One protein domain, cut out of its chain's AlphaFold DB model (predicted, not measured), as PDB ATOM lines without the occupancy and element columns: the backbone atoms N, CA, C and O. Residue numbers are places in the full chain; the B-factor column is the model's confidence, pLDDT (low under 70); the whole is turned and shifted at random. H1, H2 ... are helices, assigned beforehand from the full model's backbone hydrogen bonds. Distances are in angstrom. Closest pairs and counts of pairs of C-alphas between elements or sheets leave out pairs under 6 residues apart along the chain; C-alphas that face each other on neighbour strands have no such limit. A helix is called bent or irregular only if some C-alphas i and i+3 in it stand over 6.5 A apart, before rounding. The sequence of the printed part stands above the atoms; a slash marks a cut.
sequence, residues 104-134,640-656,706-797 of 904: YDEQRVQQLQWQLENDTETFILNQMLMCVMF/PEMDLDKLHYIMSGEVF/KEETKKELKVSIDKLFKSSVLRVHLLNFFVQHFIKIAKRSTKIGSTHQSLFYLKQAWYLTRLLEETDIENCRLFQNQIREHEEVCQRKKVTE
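This is residues 104 to 134, 640 to 656 and 706 to 797 of the 904 residues of the protein "Mab-21 domain-containing protein" of Lamprigera yunnana (UniProt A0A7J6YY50). Three long helices, H5, H6 and H7, stand side by side in an up-and-down bundle, each running against the one before it. The shorter H2 and H3 pack along H5, H1 crosses H6 at a slant, and H4 projects at one end, where residues 706 to 712 stick out free. The 140 printed residues, in three pieces, hold seven named helices, H1 to H7 in chain order, and no named strand; the class is all helix. The whole is compact, with a radius of gyration of the C-alphas of 16.4 A, yet elongated, spanning 60 by 31 by 26 A.

H1 is residues 104 to 118, beginning with C-alpha 104 at (224.635, 301.820, 290.396). H2 is residues 120 to 131, and H3 residues 644 to 652. H4 is residues 706 to 720; it is neither bent nor irregular, but only just: C-alphas 715 and 718 are 6.3 A apart. H5, residues 724 to 748, is 36.5 A long and begins with C-alpha 724 at (245.286, 286.080, 285.353). H6, residues 751 to 768, is 25.7 A long. H7, residues 773 to 797, is 36.3 A long and ends with C-alpha 797 at (203.983, 284.696, 300.317).

H5 is the hub, touching four helices. H5 and H6 form a helical hairpin at a shallow tilt of 14 degrees; their closest C-alphas, of Ala 742 and Ser 754, are 4.1 A apart. H6 and H7 form another, at 16 degrees, closest at Thr 765 and Cys 776, 5.4 A. H7 touches H5, closest at Thr 746 and Cys 790, 6.9 A. Residues 127 to 131 of H2 touch H5, running the same way at a shallow tilt of 19 degrees, closest at Cys 131 and Phe 738, 6.9 A. H3 touches residues 726 to 733 of H5, opposite ways at 17 degrees, closest at Ile 650 and Leu 730, 6.8 A. H1 touches residues 763 to 767 of H6 at a steep tilt of 54 degrees, closest at Val 109 and Tyr 763, 5.8 A. H2 and H4 only just touch, only at their ends, with 3 pairs of C-alphas within 8 A; the closest are those of Thr 120 and Asp 718, 7.0 A. H1 and H7 are apart. Every O i to N i+4 pair is within hydrogen-bond range in H1, H2, H3, H5, H6 and H7; in H4, 9 of 11 are.

The C-alphas farthest apart, of Glu 708 and Thr 796, are 60.0 A apart. Residues 135 to 639 and 657 to 705 are not printed; the gaps between C-alphas are 11.5 A and 23.5 A. The links printed whole are tight. Mean pLDDT of the printed part is 83.6; residues 653 to 656, 706 to 723 and 796 to 797 are under 70.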
ATOM      1  N   TYR A 104     224.091 302.180 289.080       83.44
ATOM      2  CA  TYR A 104     224.635 301.820 290.396       83.44
ATOM      3  C   TYR A 104     225.431 300.511 290.330       83.44
ATOM      4  O   TYR A 104     226.543 300.428 290.856       83.44
ATOM      5  N   ASP A 105     224.877 299.507 289.653       88.12
ATOM      6  CA  ASP A 105     225.514 298.209 289.468       88.12
ATOM      7  C   ASP A 105     226.834 298.323 288.696       88.12
ATOM      8  O   ASP A 105     227.844 297.768 289.126       88.12
ATOM      9  N   GLU A 106     226.867 299.107 287.618       88.81
ATOM     10  CA  GLU A 106     228.090 299.395 286.859       88.81
ATOM     11  C   GLU A 106     229.151 300.087 287.719       88.81
ATOM     12  O   GLU A 106     230.310 299.665 287.742       88.81
ATOM     13  N   GLN A 107     228.765 301.107 288.493       89.00
ATOM     14  CA  GLN A 107     229.680 301.761 289.433       89.00
ATOM     15  C   GLN A 107     230.226 300.778 290.470       89.00
ATOM     16  O   GLN A 107     231.382 300.892 290.887       89.00
ATOM     17  N   ARG A 108     229.415 299.810 290.907       89.12
ATOM     18  CA  ARG A 108     229.846 298.791 291.865       89.12
ATOM     19  C   ARG A 108     230.856 297.829 291.250       89.12
ATOM     20  O   ARG A 108     231.879 297.567 291.882       89.12
ATOM     21  N   VAL A 109     230.613 297.363 290.026       91.44
ATOM     22  CA  VAL A 109     231.550 296.517 289.272       91.44
ATOM     23  C   VAL A 109     232.877 297.247 289.058       91.44
ATOM     24  O   VAL A 109     233.921 296.699 289.403       91.44
ATOM     25  N   GLN A 110     232.845 298.508 288.619       90.81
ATOM     26  CA  GLN A 110     234.050 299.333 288.445       90.81
ATOM     27  C   GLN A 110     234.835 299.498 289.753       90.81
ATOM     28  O   GLN A 110     236.062 299.423 289.761       90.81
ATOM     29  N   GLN A 111     234.146 299.687 290.884       90.50
ATOM     30  CA  GLN A 111     234.802 299.752 292.194       90.50
ATOM     31  C   GLN A 111     235.472 298.428 292.575       90.50
ATOM     32  O   GLN A 111     236.589 298.447 293.086       90.50
ATOM     33  N   LEU A 112     234.802 297.293 292.360       91.69
ATOM     34  CA  LEU A 112     235.364 295.972 292.655       91.69
ATOM     35  C   LEU A 112     236.562 295.665 291.754       91.69
ATOM     36  O   LEU A 112     237.563 295.156 292.248       91.69
ATOM     37  N   GLN A 113     236.488 296.027 290.474       90.69
ATOM     38  CA  GLN A 113     237.594 295.901 289.530       90.69
ATOM     39  C   GLN A 113     238.789 296.756 289.961       90.69
ATOM     40  O   GLN A 113     239.900 296.245 290.083       90.69
ATOM     41  N   TRP A 114     238.551 298.022 290.311       90.94
ATOM     42  CA  TRP A 114     239.603 298.897 290.824       90.94
ATOM     43  C   TRP A 114     240.257 298.326 292.089       90.94
ATOM     44  O   TRP A 114     241.482 298.347 292.196       90.94
ATOM     45  N   GLN A 115     239.472 297.789 293.031       89.56
ATOM     46  CA  GLN A 115     240.012 297.152 294.237       89.56
ATOM     47  C   GLN A 115     240.819 295.897 293.902       89.56
ATOM     48  O   GLN A 115     241.906 295.725 294.435       89.56
ATOM     49  N   LEU A 116     240.333 295.048 292.997       88.44
ATOM     50  CA  LEU A 116     241.055 293.852 292.565       88.44
ATOM     51  C   LEU A 116     242.402 294.189 291.901       88.44
ATOM     52  O   LEU A 116     243.345 293.413 292.003       88.44
ATOM     53  N   GLU A 117     242.503 295.331 291.221       85.88
ATOM     54  CA  GLU A 117     243.727 295.762 290.536       85.88
ATOM     55  C   GLU A 117     244.703 296.530 291.438       85.88
ATOM     56  O   GLU A 117     245.916 296.405 291.264       85.88
ATOM     57  N   ASN A 118     244.192 297.332 292.379       86.81
ATOM     58  CA  ASN A 118     244.988 298.306 293.141       86.81
ATOM     59  C   ASN A 118     245.112 297.989 294.640       86.81
ATOM     60  O   ASN A 118     246.005 298.523 295.292       86.81
ATOM     61  N   ASP A 119     244.225 297.163 295.199       88.56
ATOM     62  CA  ASP A 119     244.168 296.823 296.629       88.56
ATOM     63  C   ASP A 119     243.599 295.404 296.823       88.56
ATOM     64  O   ASP A 119     242.529 295.178 297.405       88.56
ATOM     65  N   THR A 120     244.317 294.432 296.253       87.38
ATOM     66  CA  THR A 120     243.891 293.029 296.191       87.38
ATOM     67  C   THR A 120     243.658 292.440 297.579       87.38
ATOM     68  O   THR A 120     242.711 291.682 297.790       87.38
ATOM     69  N   GLU A 121     244.504 292.797 298.543       88.06
ATOM     70  CA  GLU A 121     244.405 292.311 299.914       88.06
ATOM     71  C   GLU A 121     243.072 292.720 300.554       88.06
ATOM     72  O   GLU A 121     242.339 291.875 301.077       88.06
ATOM     73  N   THR A 122     242.693 293.995 300.435       92.19
ATOM     74  CA  THR A 122     241.404 294.478 300.940       92.19
ATOM     75  C   THR A 122     240.234 293.882 300.160       92.19
ATOM     76  O   THR A 122     239.205 293.566 300.761       92.19
ATOM     77  N   PHE A 123     240.368 293.688 298.842       93.56
ATOM     78  CA  PHE A 123     239.356 293.000 298.036       93.56
ATOM     79  C   PHE A 123     239.085 291.584 298.565       93.56
ATOM     80  O   PHE A 123     237.932 291.261 298.865       93.56
ATOM     81  N   ILE A 124     240.132 290.767 298.735       93.12
ATOM     82  CA  ILE A 124     240.026 289.390 299.243       93.12
ATOM     83  C   ILE A 124     239.421 289.393 300.638       93.12
ATOM     84  O   ILE A 124     238.499 288.626 300.912       93.12
ATOM     85  N   LEU A 125     239.904 290.281 301.508       94.69
ATOM     86  CA  LEU A 125     239.402 290.399 302.865       94.69
ATOM     87  C   LEU A 125     237.899 290.714 302.872       94.69
ATOM     88  O   LEU A 125     237.146 290.061 303.588       94.69
ATOM     89  N   ASN A 126     237.433 291.647 302.036       95.50
ATOM     90  CA  ASN A 126     236.006 291.948 301.904       95.50
ATOM     91  C   ASN A 126     235.198 290.712 301.480       95.50
ATOM     92  O   ASN A 126     234.178 290.415 302.105       95.50
ATOM     93  N   GLN A 127     235.655 289.972 300.462       95.19
ATOM     94  CA  GLN A 127     234.950 288.770 299.999       95.19
ATOM     95  C   GLN A 127     234.933 287.670 301.069       95.19
ATOM     96  O   GLN A 127     233.884 287.080 301.335       95.19
ATOM     97  N   MET A 128     236.066 287.436 301.735       94.69
ATOM     98  CA  MET A 128     236.200 286.434 302.789       94.69
ATOM     99  C   MET A 128     235.280 286.739 303.974       94.69
ATOM    100  O   MET A 128     234.563 285.852 304.428       94.69
ATOM    101  N   LEU A 129     235.230 287.992 304.439       94.75
ATOM    102  CA  LEU A 129     234.378 288.370 305.568       94.75
ATOM    103  C   LEU A 129     232.879 288.297 305.246       94.75
ATOM    104  O   LEU A 129     232.093 287.977 306.135       94.75
ATOM    105  N   MET A 130     232.467 288.543 303.997       93.06
ATOM    106  CA  MET A 130     231.065 288.370 303.580       93.06
ATOM    107  C   MET A 130     230.609 286.910 303.590       93.06
ATOM    108  O   MET A 130     229.419 286.641 303.760       93.06
ATOM    109  N   CYS A 131     231.534 285.971 303.404       92.81
ATOM    110  CA  CYS A 131     231.234 284.545 303.406       92.81
ATOM    111  C   CYS A 131     231.067 283.961 304.820       92.81
ATOM    112  O   CYS A 131     230.562 282.849 304.965       92.81
ATOM    113  N   VAL A 132     231.493 284.675 305.869       91.00
ATOM    114  CA  VAL A 132     231.362 284.202 307.251       91.00
ATOM    115  C   VAL A 132     229.975 284.547 307.788       91.00
ATOM    116  O   VAL A 132     229.619 285.715 307.979       91.00
ATOM    117  N   MET A 133     229.197 283.503 308.064       92.38
ATOM    118  CA  MET A 133     227.838 283.607 308.584       92.38
ATOM    119  C   MET A 133     227.816 283.377 310.092       92.38
ATOM    120  O   MET A 133     228.354 282.383 310.558       92.38
ATOM    121  N   PHE A 134     227.154 284.268 310.837       94.00
ATOM    122  CA  PHE A 134     226.935 284.136 312.289       94.00
ATOM    123  C   PHE A 134     225.461 283.935 312.668       94.00
ATOM    124  O   PHE A 134     225.167 283.413 313.740       94.00
ATOM    125  N   PRO A 640     226.738 276.692 304.775       88.56
ATOM    126  CA  PRO A 640     227.860 275.857 304.366       88.56
ATOM    127  C   PRO A 640     229.183 276.451 304.859       88.56
ATOM    128  O   PRO A 640     229.414 277.648 304.703       88.56
ATOM    129  N   GLU A 641     230.067 275.608 305.396       88.12
ATOM    130  CA  GLU A 641     231.417 276.036 305.767       88.12
ATOM    131  C   GLU A 641     232.219 276.436 304.517       88.12
ATOM    132  O   GLU A 641     232.098 275.830 303.444       88.12
ATOM    133  N   MET A 642     233.026 277.489 304.648       89.94
ATOM    134  CA  MET A 642     233.995 277.856 303.621       89.94
ATOM    135  C   MET A 642     235.137 276.839 303.623       89.94
ATOM    136  O   MET A 642     235.670 276.496 304.675       89.94
ATOM    137  N   ASP A 643     235.542 276.399 302.435       91.12
ATOM    138  CA  ASP A 643     236.720 275.553 302.265       91.12
ATOM    139  C   ASP A 643     237.994 276.409 302.388       91.12
ATOM    140  O   ASP A 643     238.527 276.934 301.405       91.12
ATOM    141  N   LEU A 644     238.412 276.625 303.639       90.38
ATOM    142  CA  LEU A 644     239.553 277.468 303.999       90.38
ATOM    143  C   LEU A 644     240.885 276.875 303.529       90.38
ATOM    144  O   LEU A 644     241.812 277.629 303.245       90.38
ATOM    145  N   ASP A 645     240.977 275.550 303.409       88.00
ATOM    146  CA  ASP A 645     242.187 274.882 302.935       88.00
ATOM    147  C   ASP A 645     242.341 275.041 301.428       88.00
ATOM    148  O   ASP A 645     243.421 275.403 300.960       88.00
ATOM    149  N   LYS A 646     241.247 274.918 300.668       89.62
ATOM    150  CA  LYS A 646     241.244 275.278 299.248       89.62
ATOM    151  C   LYS A 646     241.556 276.757 299.034       89.62
ATOM    152  O   LYS A 646     242.324 277.079 298.131       89.62
ATOM    153  N   LEU A 647     240.994 277.660 299.842       89.38
ATOM    154  CA  LEU A 647     241.304 279.091 299.740       89.38
ATOM    155  C   LEU A 647     242.785 279.362 300.029       89.38
ATOM    156  O   LEU A 647     243.424 280.097 299.279       89.38
ATOM    157  N   HIS A 648     243.342 278.742 301.070       86.56
ATOM    158  CA  HIS A 648     244.764 278.838 301.384       86.56
ATOM    159  C   HIS A 648     245.626 278.311 300.233       86.56
ATOM    160  O   HIS A 648     246.520 279.018 299.791       86.56
ATOM    161  N   TYR A 649     245.317 277.129 299.691       85.12
ATOM    162  CA  TYR A 649     246.022 276.547 298.543       85.12
ATOM    163  C   TYR A 649     246.002 277.465 297.312       85.12
ATOM    164  O   TYR A 649     247.045 277.696 296.696       85.12
ATOM    165  N   ILE A 650     244.840 278.056 296.994       83.94
ATOM    166  CA  ILE A 650     244.726 279.068 295.934       83.94
ATOM    167  C   ILE A 650     245.677 280.228 296.248       83.94
ATOM    168  O   ILE A 650     246.516 280.557 295.419       83.94
ATOM    169  N   MET A 651     245.610 280.814 297.445       80.12
ATOM    170  CA  MET A 651     246.419 281.985 297.815       80.12
ATOM    171  C   MET A 651     247.921 281.710 297.971       80.12
ATOM    172  O   MET A 651     248.710 282.640 297.841       80.12
ATOM    173  N   SER A 652     248.334 280.470 298.239       72.94
ATOM    174  CA  SER A 652     249.745 280.074 298.325       72.94
ATOM    175  C   SER A 652     250.395 279.892 296.951       72.94
ATOM    176  O   SER A 652     251.618 279.815 296.864       72.94
ATOM    177  N   GLY A 653     249.611 279.847 295.867       65.81
ATOM    178  CA  GLY A 653     250.137 279.705 294.508       65.81
ATOM    179  C   GLY A 653     250.696 278.315 294.195       65.81
ATOM    180  O   GLY A 653     251.328 278.134 293.157       65.81
ATOM    181  N   GLU A 654     250.442 277.319 295.044       53.75
ATOM    182  CA  GLU A 654     250.876 275.932 294.825       53.75
ATOM    183  C   GLU A 654     250.226 275.297 293.584       53.75
ATOM    184  O   GLU A 654     250.786 274.364 293.017       53.75
ATOM    185  N   VAL A 655     249.137 275.891 293.076       50.62
ATOM    186  CA  VAL A 655     248.530 275.598 291.761       50.62
ATOM    187  C   VAL A 655     249.569 275.620 290.622       50.62
ATOM    188  O   VAL A 655     249.397 274.945 289.611       50.62
ATOM    189  N   PHE A 656     250.665 276.378 290.770       44.62
ATOM    190  CA  PHE A 656     251.731 276.495 289.768       44.62
ATOM    191  C   PHE A 656     252.886 275.495 289.946       44.62
ATOM    192  O   PHE A 656     253.674 275.320 289.015       44.62
ATOM    193  N   LYS A 706     262.097 284.029 309.936       52.09
ATOM    194  CA  LYS A 706     260.668 284.379 310.041       52.09
ATOM    195  C   LYS A 706     260.390 285.781 309.506       52.09
ATOM    196  O   LYS A 706     259.335 286.002 308.930       52.09
ATOM    197  N   GLU A 707     261.285 286.738 309.719       48.97
ATOM    198  CA  GLU A 707     261.159 288.097 309.195       48.97
ATOM    199  C   GLU A 707     261.415 288.158 307.688       48.97
ATOM    200  O   GLU A 707     260.709 288.884 306.992       48.97
ATOM    201  N   GLU A 708     262.368 287.380 307.174       47.41
ATOM    202  CA  GLU A 708     262.619 287.224 305.739       47.41
ATOM    203  C   GLU A 708     261.429 286.555 305.048       47.41
ATOM    204  O   GLU A 708     260.861 287.149 304.135       47.41
ATOM    205  N   THR A 709     260.934 285.423 305.561       48.28
ATOM    206  CA  THR A 709     259.723 284.767 305.023       48.28
ATOM    207  C   THR A 709     258.482 285.662 305.106       48.28
ATOM    208  O   THR A 709     257.682 285.682 304.174       48.28
ATOM    209  N   LYS A 710     258.317 286.471 306.164       46.72
ATOM    210  CA  LYS A 710     257.222 287.459 306.272       46.72
ATOM    211  C   LYS A 710     257.339 288.602 305.261       46.72
ATOM    212  O   LYS A 710     256.329 289.004 304.679       46.72
ATOM    213  N   LYS A 711     258.548 289.137 305.042       46.41
ATOM    214  CA  LYS A 711     258.806 290.166 304.018       46.41
ATOM    215  C   LYS A 711     258.590 289.603 302.613       46.41
ATOM    216  O   LYS A 711     258.022 290.294 301.771       46.41
ATOM    217  N   GLU A 712     258.958 288.347 302.380       46.25
ATOM    218  CA  GLU A 712     258.679 287.630 301.135       46.25
ATOM    219  C   GLU A 712     257.176 287.393 300.926       46.25
ATOM    220  O   GLU A 712     256.682 287.666 299.838       46.25
ATOM    221  N   LEU A 713     256.420 287.003 301.961       48.00
ATOM    222  CA  LEU A 713     254.963 286.793 301.904       48.00
ATOM    223  C   LEU A 713     254.179 288.067 301.554       48.00
ATOM    224  O   LEU A 713     253.300 288.026 300.694       48.00
ATOM    225  N   LYS A 714     254.527 289.216 302.152       42.78
ATOM    226  CA  LYS A 714     253.882 290.507 301.840       42.78
ATOM    227  C   LYS A 714     254.187 290.986 300.419       42.78
ATOM    228  O   LYS A 714     253.341 291.572 299.758       42.78
ATOM    229  N   VAL A 715     255.392 290.698 299.927       44.44
ATOM    230  CA  VAL A 715     255.788 290.946 298.533       44.44
ATOM    231  C   VAL A 715     255.191 289.893 297.579       44.44
ATOM    232  O   VAL A 715     255.128 290.140 296.373       44.44
ATOM    233  N   SER A 716     254.727 288.749 298.097       55.19
ATOM    234  CA  SER A 716     254.184 287.631 297.324       55.19
ATOM    235  C   SER A 716     252.744 287.872 296.876       55.19
ATOM    236  O   SER A 716     252.509 287.754 295.684       55.19
ATOM    237  N   ILE A 717     251.801 288.298 297.734       59.66
ATOM    238  CA  ILE A 717     250.371 288.438 297.348       59.66
ATOM    239  C   ILE A 717     250.204 289.361 296.126       59.66
ATOM    240  O   ILE A 717     249.679 288.937 295.098       59.66
ATOM    241  N   ASP A 718     250.734 290.584 296.169       58.47
ATOM    242  CA  ASP A 718     250.599 291.540 295.056       58.47
ATOM    243  C   ASP A 718     251.309 291.090 293.766       58.47
ATOM    244  O   ASP A 718     250.943 291.508 292.665       58.47
ATOM    245  N   LYS A 719     252.337 290.234 293.867       61.34
ATOM    246  CA  LYS A 719     253.017 289.640 292.703       61.34
ATOM    247  C   LYS A 719     252.282 288.404 292.179       61.34
ATOM    248  O   LYS A 719     252.174 288.246 290.965       61.34
ATOM    249  N   LEU A 720     251.752 287.570 293.070       57.19
ATOM    250  CA  LEU A 720     251.001 286.350 292.778       57.19
ATOM    251  C   LEU A 720     249.690 286.693 292.062       57.19
ATOM    252  O   LEU A 720     249.340 286.077 291.056       57.19
ATOM    253  N   PHE A 721     249.024 287.763 292.505       62.19
ATOM    254  CA  PHE A 721     247.771 288.257 291.936       62.19
ATOM    255  C   PHE A 721     247.924 289.085 290.657       62.19
ATOM    256  O   PHE A 721     246.923 289.551 290.117       62.19
ATOM    257  N   LYS A 722     249.130 289.226 290.095       64.88
ATOM    258  CA  LYS A 722     249.289 289.658 288.692       64.88
ATOM    259  C   LYS A 722     249.011 288.530 287.696       64.88
ATOM    260  O   LYS A 722     248.792 288.813 286.523       64.88
ATOM    261  N   SER A 723     248.986 287.275 288.148       67.75
ATOM    262  CA  SER A 723     248.601 286.135 287.316       67.75
ATOM    263  C   SER A 723     247.093 286.141 287.046       67.75
ATOM    264  O   SER A 723     246.290 286.083 287.980       67.75
ATOM    265  N   SER A 724     246.696 286.172 285.769       72.56
ATOM    266  CA  SER A 724     245.286 286.080 285.353       72.56
ATOM    267  C   SER A 724     244.629 284.781 285.833       72.56
ATOM    268  O   SER A 724     243.474 284.790 286.249       72.56
ATOM    269  N   VAL A 725     245.386 283.683 285.874       77.31
ATOM    270  CA  VAL A 725     244.897 282.355 286.279       77.31
ATOM    271  C   VAL A 725     244.497 282.326 287.755       77.31
ATOM    272  O   VAL A 725     243.439 281.800 288.098       77.31
ATOM    273  N   LEU A 726     245.305 282.920 288.638       78.06
ATOM    274  CA  LEU A 726     245.008 282.973 290.073       78.06
ATOM    275  C   LEU A 726     243.732 283.781 290.347       78.06
ATOM    276  O   LEU A 726     242.893 283.369 291.148       78.06
ATOM    277  N   ARG A 727     243.569 284.910 289.642       84.44
ATOM    278  CA  ARG A 727     242.369 285.753 289.735       84.44
ATOM    279  C   ARG A 727     241.115 284.963 289.380       84.44
ATOM    280  O   ARG A 727     240.154 285.002 290.141       84.44
ATOM    281  N   VAL A 728     241.152 284.203 288.285       87.44
ATOM    282  CA  VAL A 728     240.032 283.350 287.860       87.44
ATOM    283  C   VAL A 728     239.682 282.323 288.939       87.44
ATOM    284  O   VAL A 728     238.524 282.230 289.339       87.44
ATOM    285  N   HIS A 729     240.669 281.604 289.484       88.06
ATOM    286  CA  HIS A 729     240.425 280.604 290.534       88.06
ATOM    287  C   HIS A 729     239.831 281.217 291.807       88.06
ATOM    288  O   HIS A 729     238.903 280.651 292.390       88.06
ATOM    289  N   LEU A 730     240.330 282.385 292.222       90.00
ATOM    290  CA  LEU A 730     239.829 283.105 293.388       90.00
ATOM    291  C   LEU A 730     238.386 283.592 293.180       90.00
ATOM    292  O   LEU A 730     237.531 283.397 294.045       90.00
ATOM    293  N   LEU A 731     238.097 284.214 292.035       92.50
ATOM    294  CA  LEU A 731     236.754 284.695 291.707       92.50
ATOM    295  C   LEU A 731     235.766 283.523 291.608       92.50
ATOM    296  O   LEU A 731     234.701 283.577 292.223       92.50
ATOM    297  N   ASN A 732     236.150 282.431 290.940       92.81
ATOM    298  CA  ASN A 732     235.350 281.207 290.851       92.81
ATOM    299  C   ASN A 732     235.045 280.629 292.243       92.81
ATOM    300  O   ASN A 732     233.909 280.233 292.509       92.81
ATOM    301  N   PHE A 733     236.026 280.622 293.153       94.50
ATOM    302  CA  PHE A 733     235.835 280.175 294.533       94.50
ATOM    303  C   PHE A 733     234.753 280.987 295.262       94.50
ATOM    304  O   PHE A 733     233.808 280.406 295.807       94.50
ATOM    305  N   PHE A 734     234.846 282.322 295.236       95.62
ATOM    306  CA  PHE A 734     233.882 283.184 295.924       95.62
ATOM    307  C   PHE A 734     232.490 283.137 295.288       95.62
ATOM    308  O   PHE A 734     231.504 283.005 296.012       95.62
ATOM    309  N   VAL A 735     232.388 283.161 293.953       96.12
ATOM    310  CA  VAL A 735     231.101 283.045 293.240       96.12
ATOM    311  C   VAL A 735     230.383 281.753 293.630       96.12
ATOM    312  O   VAL A 735     229.215 281.785 294.027       96.12
ATOM    313  N   GLN A 736     231.087 280.616 293.596       95.69
ATOM    314  CA  GLN A 736     230.521 279.327 293.995       95.69
ATOM    315  C   GLN A 736     230.030 279.342 295.443       95.69
ATOM    316  O   GLN A 736     228.955 278.812 295.738       95.69
ATOM    317  N   HIS A 737     230.804 279.927 296.357       96.25
ATOM    318  CA  HIS A 737     230.434 279.968 297.766       96.25
ATOM    319  C   HIS A 737     229.235 280.894 298.025       96.25
ATOM    320  O   HIS A 737     228.296 280.481 298.707       96.25
ATOM    321  N   PHE A 738     229.173 282.078 297.409       96.94
ATOM    322  CA  PHE A 738     228.018 282.976 297.531       96.94
ATOM    323  C   PHE A 738     226.726 282.360 296.984       96.94
ATOM    324  O   PHE A 738     225.684 282.466 297.631       96.94
ATOM    325  N   ILE A 739     226.785 281.625 295.867       96.25
ATOM    326  CA  ILE A 739     225.629 280.869 295.360       96.25
ATOM    327  C   ILE A 739     225.187 279.801 296.377       96.25
ATOM    328  O   ILE A 739     223.989 279.610 296.596       96.25
ATOM    329  N   LYS A 740     226.126 279.106 297.039       95.25
ATOM    330  CA  LYS A 740     225.798 278.130 298.097       95.25
ATOM    331  C   LYS A 740     225.134 278.800 299.307       95.25
ATOM    332  O   LYS A 740     224.145 278.259 299.811       95.25
ATOM    333  N   ILE A 741     225.626 279.964 299.742       94.81
ATOM    334  CA  ILE A 741     225.008 280.760 300.815       94.81
ATOM    335  C   ILE A 741     223.588 281.167 300.409       94.81
ATOM    336  O   ILE A 741     222.649 280.875 301.146       94.81
ATOM    337  N   ALA A 742     223.400 281.737 299.216       94.94
ATOM    338  CA  ALA A 742     222.088 282.152 298.721       94.94
ATOM    339  C   ALA A 742     221.075 280.996 298.689       94.94
ATOM    340  O   ALA A 742     219.972 281.107 299.231       94.94
ATOM    341  N   LYS A 743     221.475 279.831 298.157       93.62
ATOM    342  CA  LYS A 743     220.653 278.608 298.167       93.62
ATOM    343  C   LYS A 743     220.227 278.214 299.579       93.62
ATOM    344  O   LYS A 743     219.092 277.775 299.778       93.62
ATOM    345  N   ARG A 744     221.122 278.332 300.569       92.94
ATOM    346  CA  ARG A 744     220.788 278.045 301.969       92.94
ATOM    347  C   ARG A 744     219.840 279.105 302.537       92.94
ATOM    348  O   ARG A 744     218.835 278.703 303.119       92.94
ATOM    349  N   SER A 745     220.078 280.394 302.299       92.12
ATOM    350  CA  SER A 745     219.186 281.489 302.723       92.12
ATOM    351  C   SER A 745     217.757 281.289 302.210       92.12
ATOM    352  O   SER A 745     216.808 281.350 302.985       92.12
ATOM    353  N   THR A 746     217.589 280.907 300.938       90.50
ATOM    354  CA  THR A 746     216.270 280.585 300.364       90.50
ATOM    355  C   THR A 746     215.604 279.383 301.042       90.50
ATOM    356  O   THR A 746     214.376 279.329 301.122       90.50
ATOM    357  N   LYS A 747     216.376 278.396 301.520       90.00
ATOM    358  CA  LYS A 747     215.848 277.244 302.277       90.00
ATOM    359  C   LYS A 747     215.433 277.615 303.703       90.00
ATOM    360  O   LYS A 747     214.539 276.969 304.230       90.00
ATOM    361  N   ILE A 748     216.092 278.600 304.309       87.19
ATOM    362  CA  ILE A 748     215.783 279.110 305.655       87.19
ATOM    363  C   ILE A 748     214.597 280.088 305.622       87.19
ATOM    364  O   ILE A 748     213.908 280.231 306.620       87.19
ATOM    365  N   GLY A 749     214.324 280.711 304.471       84.88
ATOM    366  CA  GLY A 749     213.226 281.668 304.290       84.88
ATOM    367  C   GLY A 749     213.683 283.125 304.159       84.88
ATOM    368  O   GLY A 749     212.872 283.989 303.843       84.88
ATOM    369  N   SER A 750     214.981 283.420 304.300       87.12
ATOM    370  CA  SER A 750     215.505 284.784 304.149       87.12
ATOM    371  C   SER A 750     215.750 285.137 302.676       87.12
ATOM    372  O   SER A 750     216.856 285.030 302.131       87.12
ATOM    373  N   THR A 751     214.683 285.553 301.989       87.81
ATOM    374  CA  THR A 751     214.738 285.903 300.560       87.81
ATOM    375  C   THR A 751     215.571 287.161 300.298       87.81
ATOM    376  O   THR A 751     216.265 287.235 299.284       87.81
ATOM    377  N   HIS A 752     215.549 288.150 301.201       87.62
ATOM    378  CA  HIS A 752     216.359 289.367 301.059       87.62
ATOM    379  C   HIS A 752     217.856 289.041 301.058       87.62
ATOM    380  O   HIS A 752     218.579 289.440 300.146       87.62
ATOM    381  N   GLN A 753     218.297 288.238 302.027       90.62
ATOM    382  CA  GLN A 753     219.682 287.801 302.123       90.62
ATOM    383  C   GLN A 753     220.097 286.944 300.924       90.62
ATOM    384  O   GLN A 753     221.203 287.093 300.413       90.62
ATOM    385  N   SER A 754     219.210 286.069 300.438       93.06
ATOM    386  CA  SER A 754     219.478 285.287 299.227       93.06
ATOM    387  C   SER A 754     219.774 286.183 298.019       93.06
ATOM    388  O   SER A 754     220.821 286.039 297.388       93.06
ATOM    389  N   LEU A 755     218.915 287.174 297.756       92.88
ATOM    390  CA  LEU A 755     219.105 288.127 296.658       92.88
ATOM    391  C   LEU A 755     220.377 288.967 296.824       92.88
ATOM    392  O   LEU A 755     221.064 289.216 295.839       92.88
ATOM    393  N   PHE A 756     220.727 289.359 298.052       92.50
ATOM    394  CA  PHE A 756     221.976 290.071 298.331       92.50
ATOM    395  C   PHE A 756     223.209 289.260 297.895       92.50
ATOM    396  O   PHE A 756     224.051 289.760 297.150       92.50
ATOM    397  N   TYR A 757     223.293 287.985 298.291       95.06
ATOM    398  CA  TYR A 757     224.424 287.126 297.926       95.06
ATOM    399  C   TYR A 757     224.436 286.744 296.442       95.06
ATOM    400  O   TYR A 757     225.513 286.661 295.852       95.06
ATOM    401  N   LEU A 758     223.270 286.561 295.812       95.88
ATOM    402  CA  LEU A 758     223.174 286.369 294.358       95.88
ATOM    403  C   LEU A 758     223.665 287.602 293.600       95.88
ATOM    404  O   LEU A 758     224.416 287.466 292.636       95.88
ATOM    405  N   LYS A 759     223.326 288.804 294.078       94.62
ATOM    406  CA  LYS A 759     223.792 290.055 293.480       94.62
ATOM    407  C   LYS A 759     225.304 290.224 293.613       94.62
ATOM    408  O   LYS A 759     225.966 290.563 292.635       94.62
ATOM    409  N   GLN A 760     225.863 289.914 294.784       95.25
ATOM    410  CA  GLN A 760     227.313 289.930 294.984       95.25
ATOM    411  C   GLN A 760     228.023 288.901 294.091       95.25
ATOM    412  O   GLN A 760     229.035 289.226 293.472       95.25
ATOM    413  N   ALA A 761     227.472 287.688 293.963       95.94
ATOM    414  CA  ALA A 761     227.980 286.684 293.031       95.94
ATOM    415  C   ALA A 761     227.940 287.195 291.583       95.94
ATOM    416  O   ALA A 761     228.923 287.054 290.858       95.94
ATOM    417  N   TRP A 762     226.848 287.851 291.176       95.25
ATOM    418  CA  TRP A 762     226.706 288.433 289.844       95.25
ATOM    419  C   TRP A 762     227.771 289.494 289.561       95.25
ATOM    420  O   TRP A 762     228.402 289.433 288.505       95.25
ATOM    421  N   TYR A 763     228.044 290.404 290.505       94.75
ATOM    422  CA  TYR A 763     229.122 291.382 290.339       94.75
ATOM    423  C   TYR A 763     230.461 290.693 290.067       94.75
ATOM    424  O   TYR A 763     231.152 291.066 289.128       94.75
ATOM    425  N   LEU A 764     230.798 289.640 290.815       94.12
ATOM    426  CA  LEU A 764     232.037 288.890 290.591       94.12
ATOM    427  C   LEU A 764     232.073 288.167 289.234       94.12
ATOM    428  O   LEU A 764     233.144 288.077 288.638       94.12
ATOM    429  N   THR A 765     230.932 287.715 288.695       93.75
ATOM    430  CA  THR A 765     230.900 287.159 287.325       93.75
ATOM    431  C   THR A 765     231.223 288.196 286.254       93.75
ATOM    432  O   THR A 765     231.787 287.838 285.225       93.75
ATOM    433  N   ARG A 766     230.934 289.483 286.490       92.69
ATOM    434  CA  ARG A 766     231.307 290.559 285.556       92.69
ATOM    435  C   ARG A 766     232.817 290.753 285.491       92.69
ATOM    436  O   ARG A 766     233.351 290.981 284.418       92.69
ATOM    437  N   LEU A 767     233.516 290.553 286.609       89.50
ATOM    438  CA  LEU A 767     234.980 290.567 286.645       89.50
ATOM    439  C   LEU A 767     235.598 289.338 285.940       89.50
ATOM    440  O   LEU A 767     236.756 289.385 285.534       89.50
ATOM    441  N   LEU A 768     234.841 288.243 285.785       87.00
ATOM    442  CA  LEU A 768     235.265 287.030 285.068       87.00
ATOM    443  C   LEU A 768     235.034 287.100 283.551       87.00
ATOM    444  O   LEU A 768     235.629 286.313 282.821       87.00
ATOM    445  N   GLU A 769     234.184 288.007 283.066       83.00
ATOM    446  CA  GLU A 769     233.703 288.028 281.674       83.00
ATOM    447  C   GLU A 769     234.835 288.145 280.640       83.00
ATOM    448  O   GLU A 769     234.763 287.533 279.577       83.00
ATOM    449  N   GLU A 770     235.918 288.842 280.985       75.88
ATOM    450  CA  GLU A 770     237.090 289.017 280.120       75.88
ATOM    451  C   GLU A 770     238.108 287.865 280.212       75.88
ATOM    452  O   GLU A 770     239.012 287.776 279.383       75.88
ATOM    453  N   THR A 771     237.994 286.981 281.211       80.94
ATOM    454  CA  THR A 771     239.029 285.978 281.533       80.94
ATOM    455  C   THR A 771     238.558 284.526 281.442       80.94
ATOM    456  O   THR A 771     239.349 283.669 281.055       80.94
ATOM    457  N   ASP A 772     237.293 284.232 281.758       83.50
ATOM    458  CA  ASP A 772     236.728 282.877 281.799       83.50
ATOM    459  C   ASP A 772     235.239 282.893 281.406       83.50
ATOM    460  O   ASP A 772     234.323 282.880 282.237       83.50
ATOM    461  N   ILE A 773     234.996 282.962 280.095       85.38
ATOM    462  CA  ILE A 773     233.655 283.124 279.513       85.38
ATOM    463  C   ILE A 773     232.749 281.923 279.834       85.38
ATOM    464  O   ILE A 773     231.545 282.094 280.042       85.38
ATOM    465  N   GLU A 774     233.303 280.710 279.871       86.38
ATOM    466  CA  GLU A 774     232.529 279.484 280.078       86.38
ATOM    467  C   GLU A 774     231.969 279.415 281.503       86.38
ATOM    468  O   GLU A 774     230.747 279.330 281.679       86.38
ATOM    469  N   ASN A 775     232.829 279.554 282.520       86.56
ATOM    470  CA  ASN A 775     232.371 279.575 283.910       86.56
ATOM    471  C   ASN A 775     231.483 280.792 284.191       86.56
ATOM    472  O   ASN A 775     230.485 280.669 284.904       86.56
ATOM    473  N   CYS A 776     231.773 281.945 283.579       89.19
ATOM    474  CA  CYS A 776     230.929 283.132 283.685       89.19
ATOM    475  C   CYS A 776     229.482 282.854 283.232       89.19
ATOM    476  O   CYS A 776     228.538 283.107 283.988       89.19
ATOM    477  N   ARG A 777     229.285 282.250 282.049       89.50
ATOM    478  CA  ARG A 777     227.947 281.882 281.545       89.50
ATOM    479  C   ARG A 777     227.250 280.861 282.441       89.50
ATOM    480  O   ARG A 777     226.054 281.000 282.707       89.50
ATOM    481  N   LEU A 778     227.983 279.858 282.925       92.62
ATOM    482  CA  LEU A 778     227.445 278.852 283.844       92.62
ATOM    483  C   LEU A 778     226.932 279.495 285.137       92.62
ATOM    484  O   LEU A 778     225.797 279.235 285.542       92.62
ATOM    485  N   PHE A 779     227.719 280.372 285.760       93.75
ATOM    486  CA  PHE A 779     227.304 281.055 286.985       93.75
ATOM    487  C   PHE A 779     226.148 282.019 286.757       93.75
ATOM    488  O   PHE A 779     225.231 282.043 287.572       93.75
ATOM    489  N   GLN A 780     226.128 282.767 285.654       91.81
ATOM    490  CA  GLN A 780     225.012 283.664 285.342       91.81
ATOM    491  C   GLN A 780     223.697 282.907 285.143       91.81
ATOM    492  O   GLN A 780     222.659 283.339 285.645       91.81
ATOM    493  N   ASN A 781     223.739 281.748 284.478       92.38
ATOM    494  CA  ASN A 781     222.570 280.881 284.343       92.38
ATOM    495  C   ASN A 781     222.089 280.370 285.709       92.38
ATOM    496  O   ASN A 781     220.891 280.430 285.982       92.38
ATOM    497  N   GLN A 782     223.008 279.936 286.581       94.38
ATOM    498  CA  GLN A 782     222.660 279.528 287.946       94.38
ATOM    499  C   GLN A 782     222.058 280.690 288.743       94.38
ATOM    500  O   GLN A 782     221.032 280.516 289.391       94.38
ATOM    501  N   ILE A 783     222.666 281.876 288.705       93.69
ATOM    502  CA  ILE A 783     222.177 283.053 289.433       93.69
ATOM    503  C   ILE A 783     220.745 283.380 289.006       93.69
ATOM    504  O   ILE A 783     219.876 283.468 289.871       93.69
ATOM    505  N   ARG A 784     220.479 283.453 287.695       93.75
ATOM    506  CA  ARG A 784     219.136 283.716 287.156       93.75
ATOM    507  C   ARG A 784     218.114 282.678 287.627       93.75
ATOM    508  O   ARG A 784     217.038 283.045 288.088       93.75
ATOM    509  N   GLU A 785     218.465 281.393 287.582       93.25
ATOM    510  CA  GLU A 785     217.598 280.311 288.066       93.25
ATOM    511  C   GLU A 785     217.224 280.498 289.551       93.25
ATOM    512  O   GLU A 785     216.055 280.384 289.928       93.25
ATOM    513  N   HIS A 786     218.196 280.826 290.413       91.62
ATOM    514  CA  HIS A 786     217.941 281.031 291.847       91.62
ATOM    515  C   HIS A 786     217.194 282.337 292.137       91.62
ATOM    516  O   HIS A 786     216.379 282.371 293.065       91.62
ATOM    517  N   GLU A 787     217.398 283.389 291.341       92.25
ATOM    518  CA  GLU A 787     216.611 284.625 291.416       92.25
ATOM    519  C   GLU A 787     215.133 284.368 291.089       92.25
ATOM    520  O   GLU A 787     214.259 284.805 291.842       92.25
ATOM    521  N   GLU A 788     214.834 283.588 290.047       90.50
ATOM    522  CA  GLU A 788     213.464 283.191 289.695       90.50
ATOM    523  C   GLU A 788     212.797 282.367 290.807       90.50
ATOM    524  O   GLU A 788     211.620 282.558 291.123       90.50
ATOM    525  N   VAL A 789     213.536 281.456 291.456       89.19
ATOM    526  CA  VAL A 789     213.040 280.728 292.640       89.19
ATOM    527  C   VAL A 789     212.676 281.698 293.771       89.19
ATOM    528  O   VAL A 789     211.622 281.547 294.390       89.19
ATOM    529  N   CYS A 790     213.511 282.706 294.027       86.81
ATOM    530  CA  CYS A 790     213.250 283.720 295.051       86.81
ATOM    531  C   CYS A 790     212.025 284.584 294.714       86.81
ATOM    532  O   CYS A 790     211.218 284.882 295.595       86.81
ATOM    533  N   GLN A 791     211.858 284.962 293.446       85.12
ATOM    534  CA  GLN A 791     210.697 285.726 292.985       85.12
ATOM    535  C   GLN A 791     209.400 284.922 293.112       85.12
ATOM    536  O   GLN A 791     208.420 285.439 293.645       85.12
ATOM    537  N   ARG A 792     209.403 283.638 292.722       84.31
ATOM    538  CA  ARG A 792     208.242 282.746 292.891       84.31
ATOM    539  C   ARG A 792     207.799 282.655 294.350       84.31
ATOM    540  O   ARG A 792     206.616 282.809 294.625       84.31
ATOM    541  N   LYS A 793     208.741 282.492 295.287       79.06
ATOM    542  CA  LYS A 793     208.426 282.463 296.725       79.06
ATOM    543  C   LYS A 793     207.796 283.760 297.230       79.06
ATOM    544  O   LYS A 793     206.803 283.692 297.944       79.06
ATOM    545  N   LYS A 794     208.306 284.928 296.811       76.44
ATOM    546  CA  LYS A 794     207.704 286.228 297.170       76.44
ATOM    547  C   LYS A 794     206.256 286.350 296.698       76.44
ATOM    548  O   LYS A 794     205.425 286.884 297.423       76.44
ATOM    549  N   VAL A 795     205.953 285.863 295.493       73.19
ATOM    550  CA  VAL A 795     204.586 285.879 294.948       73.19
ATOM    551  C   VAL A 795     203.671 284.940 295.741       73.19
ATOM    552  O   VAL A 795     202.546 285.319 296.048       73.19
ATOM    553  N   THR A 796     204.148 283.754 296.132       66.19
ATOM    554  CA  THR A 796     203.387 282.826 296.985       66.19
ATOM    555  C   THR A 796     203.158 283.373 298.399       66.19
ATOM    556  O   THR A 796     202.078 283.202 298.949       66.19
ATOM    557  N   GLU A 797     204.135 284.060 298.997       60.75
ATOM    558  CA  GLU A 797     203.983 284.696 300.317       60.75
ATOM    559  C   GLU A 797     202.986 285.866 300.292       60.75
ATOM    560  O   GLU A 797     202.284 286.099 301.273       60.75
TER     561      GLU A 797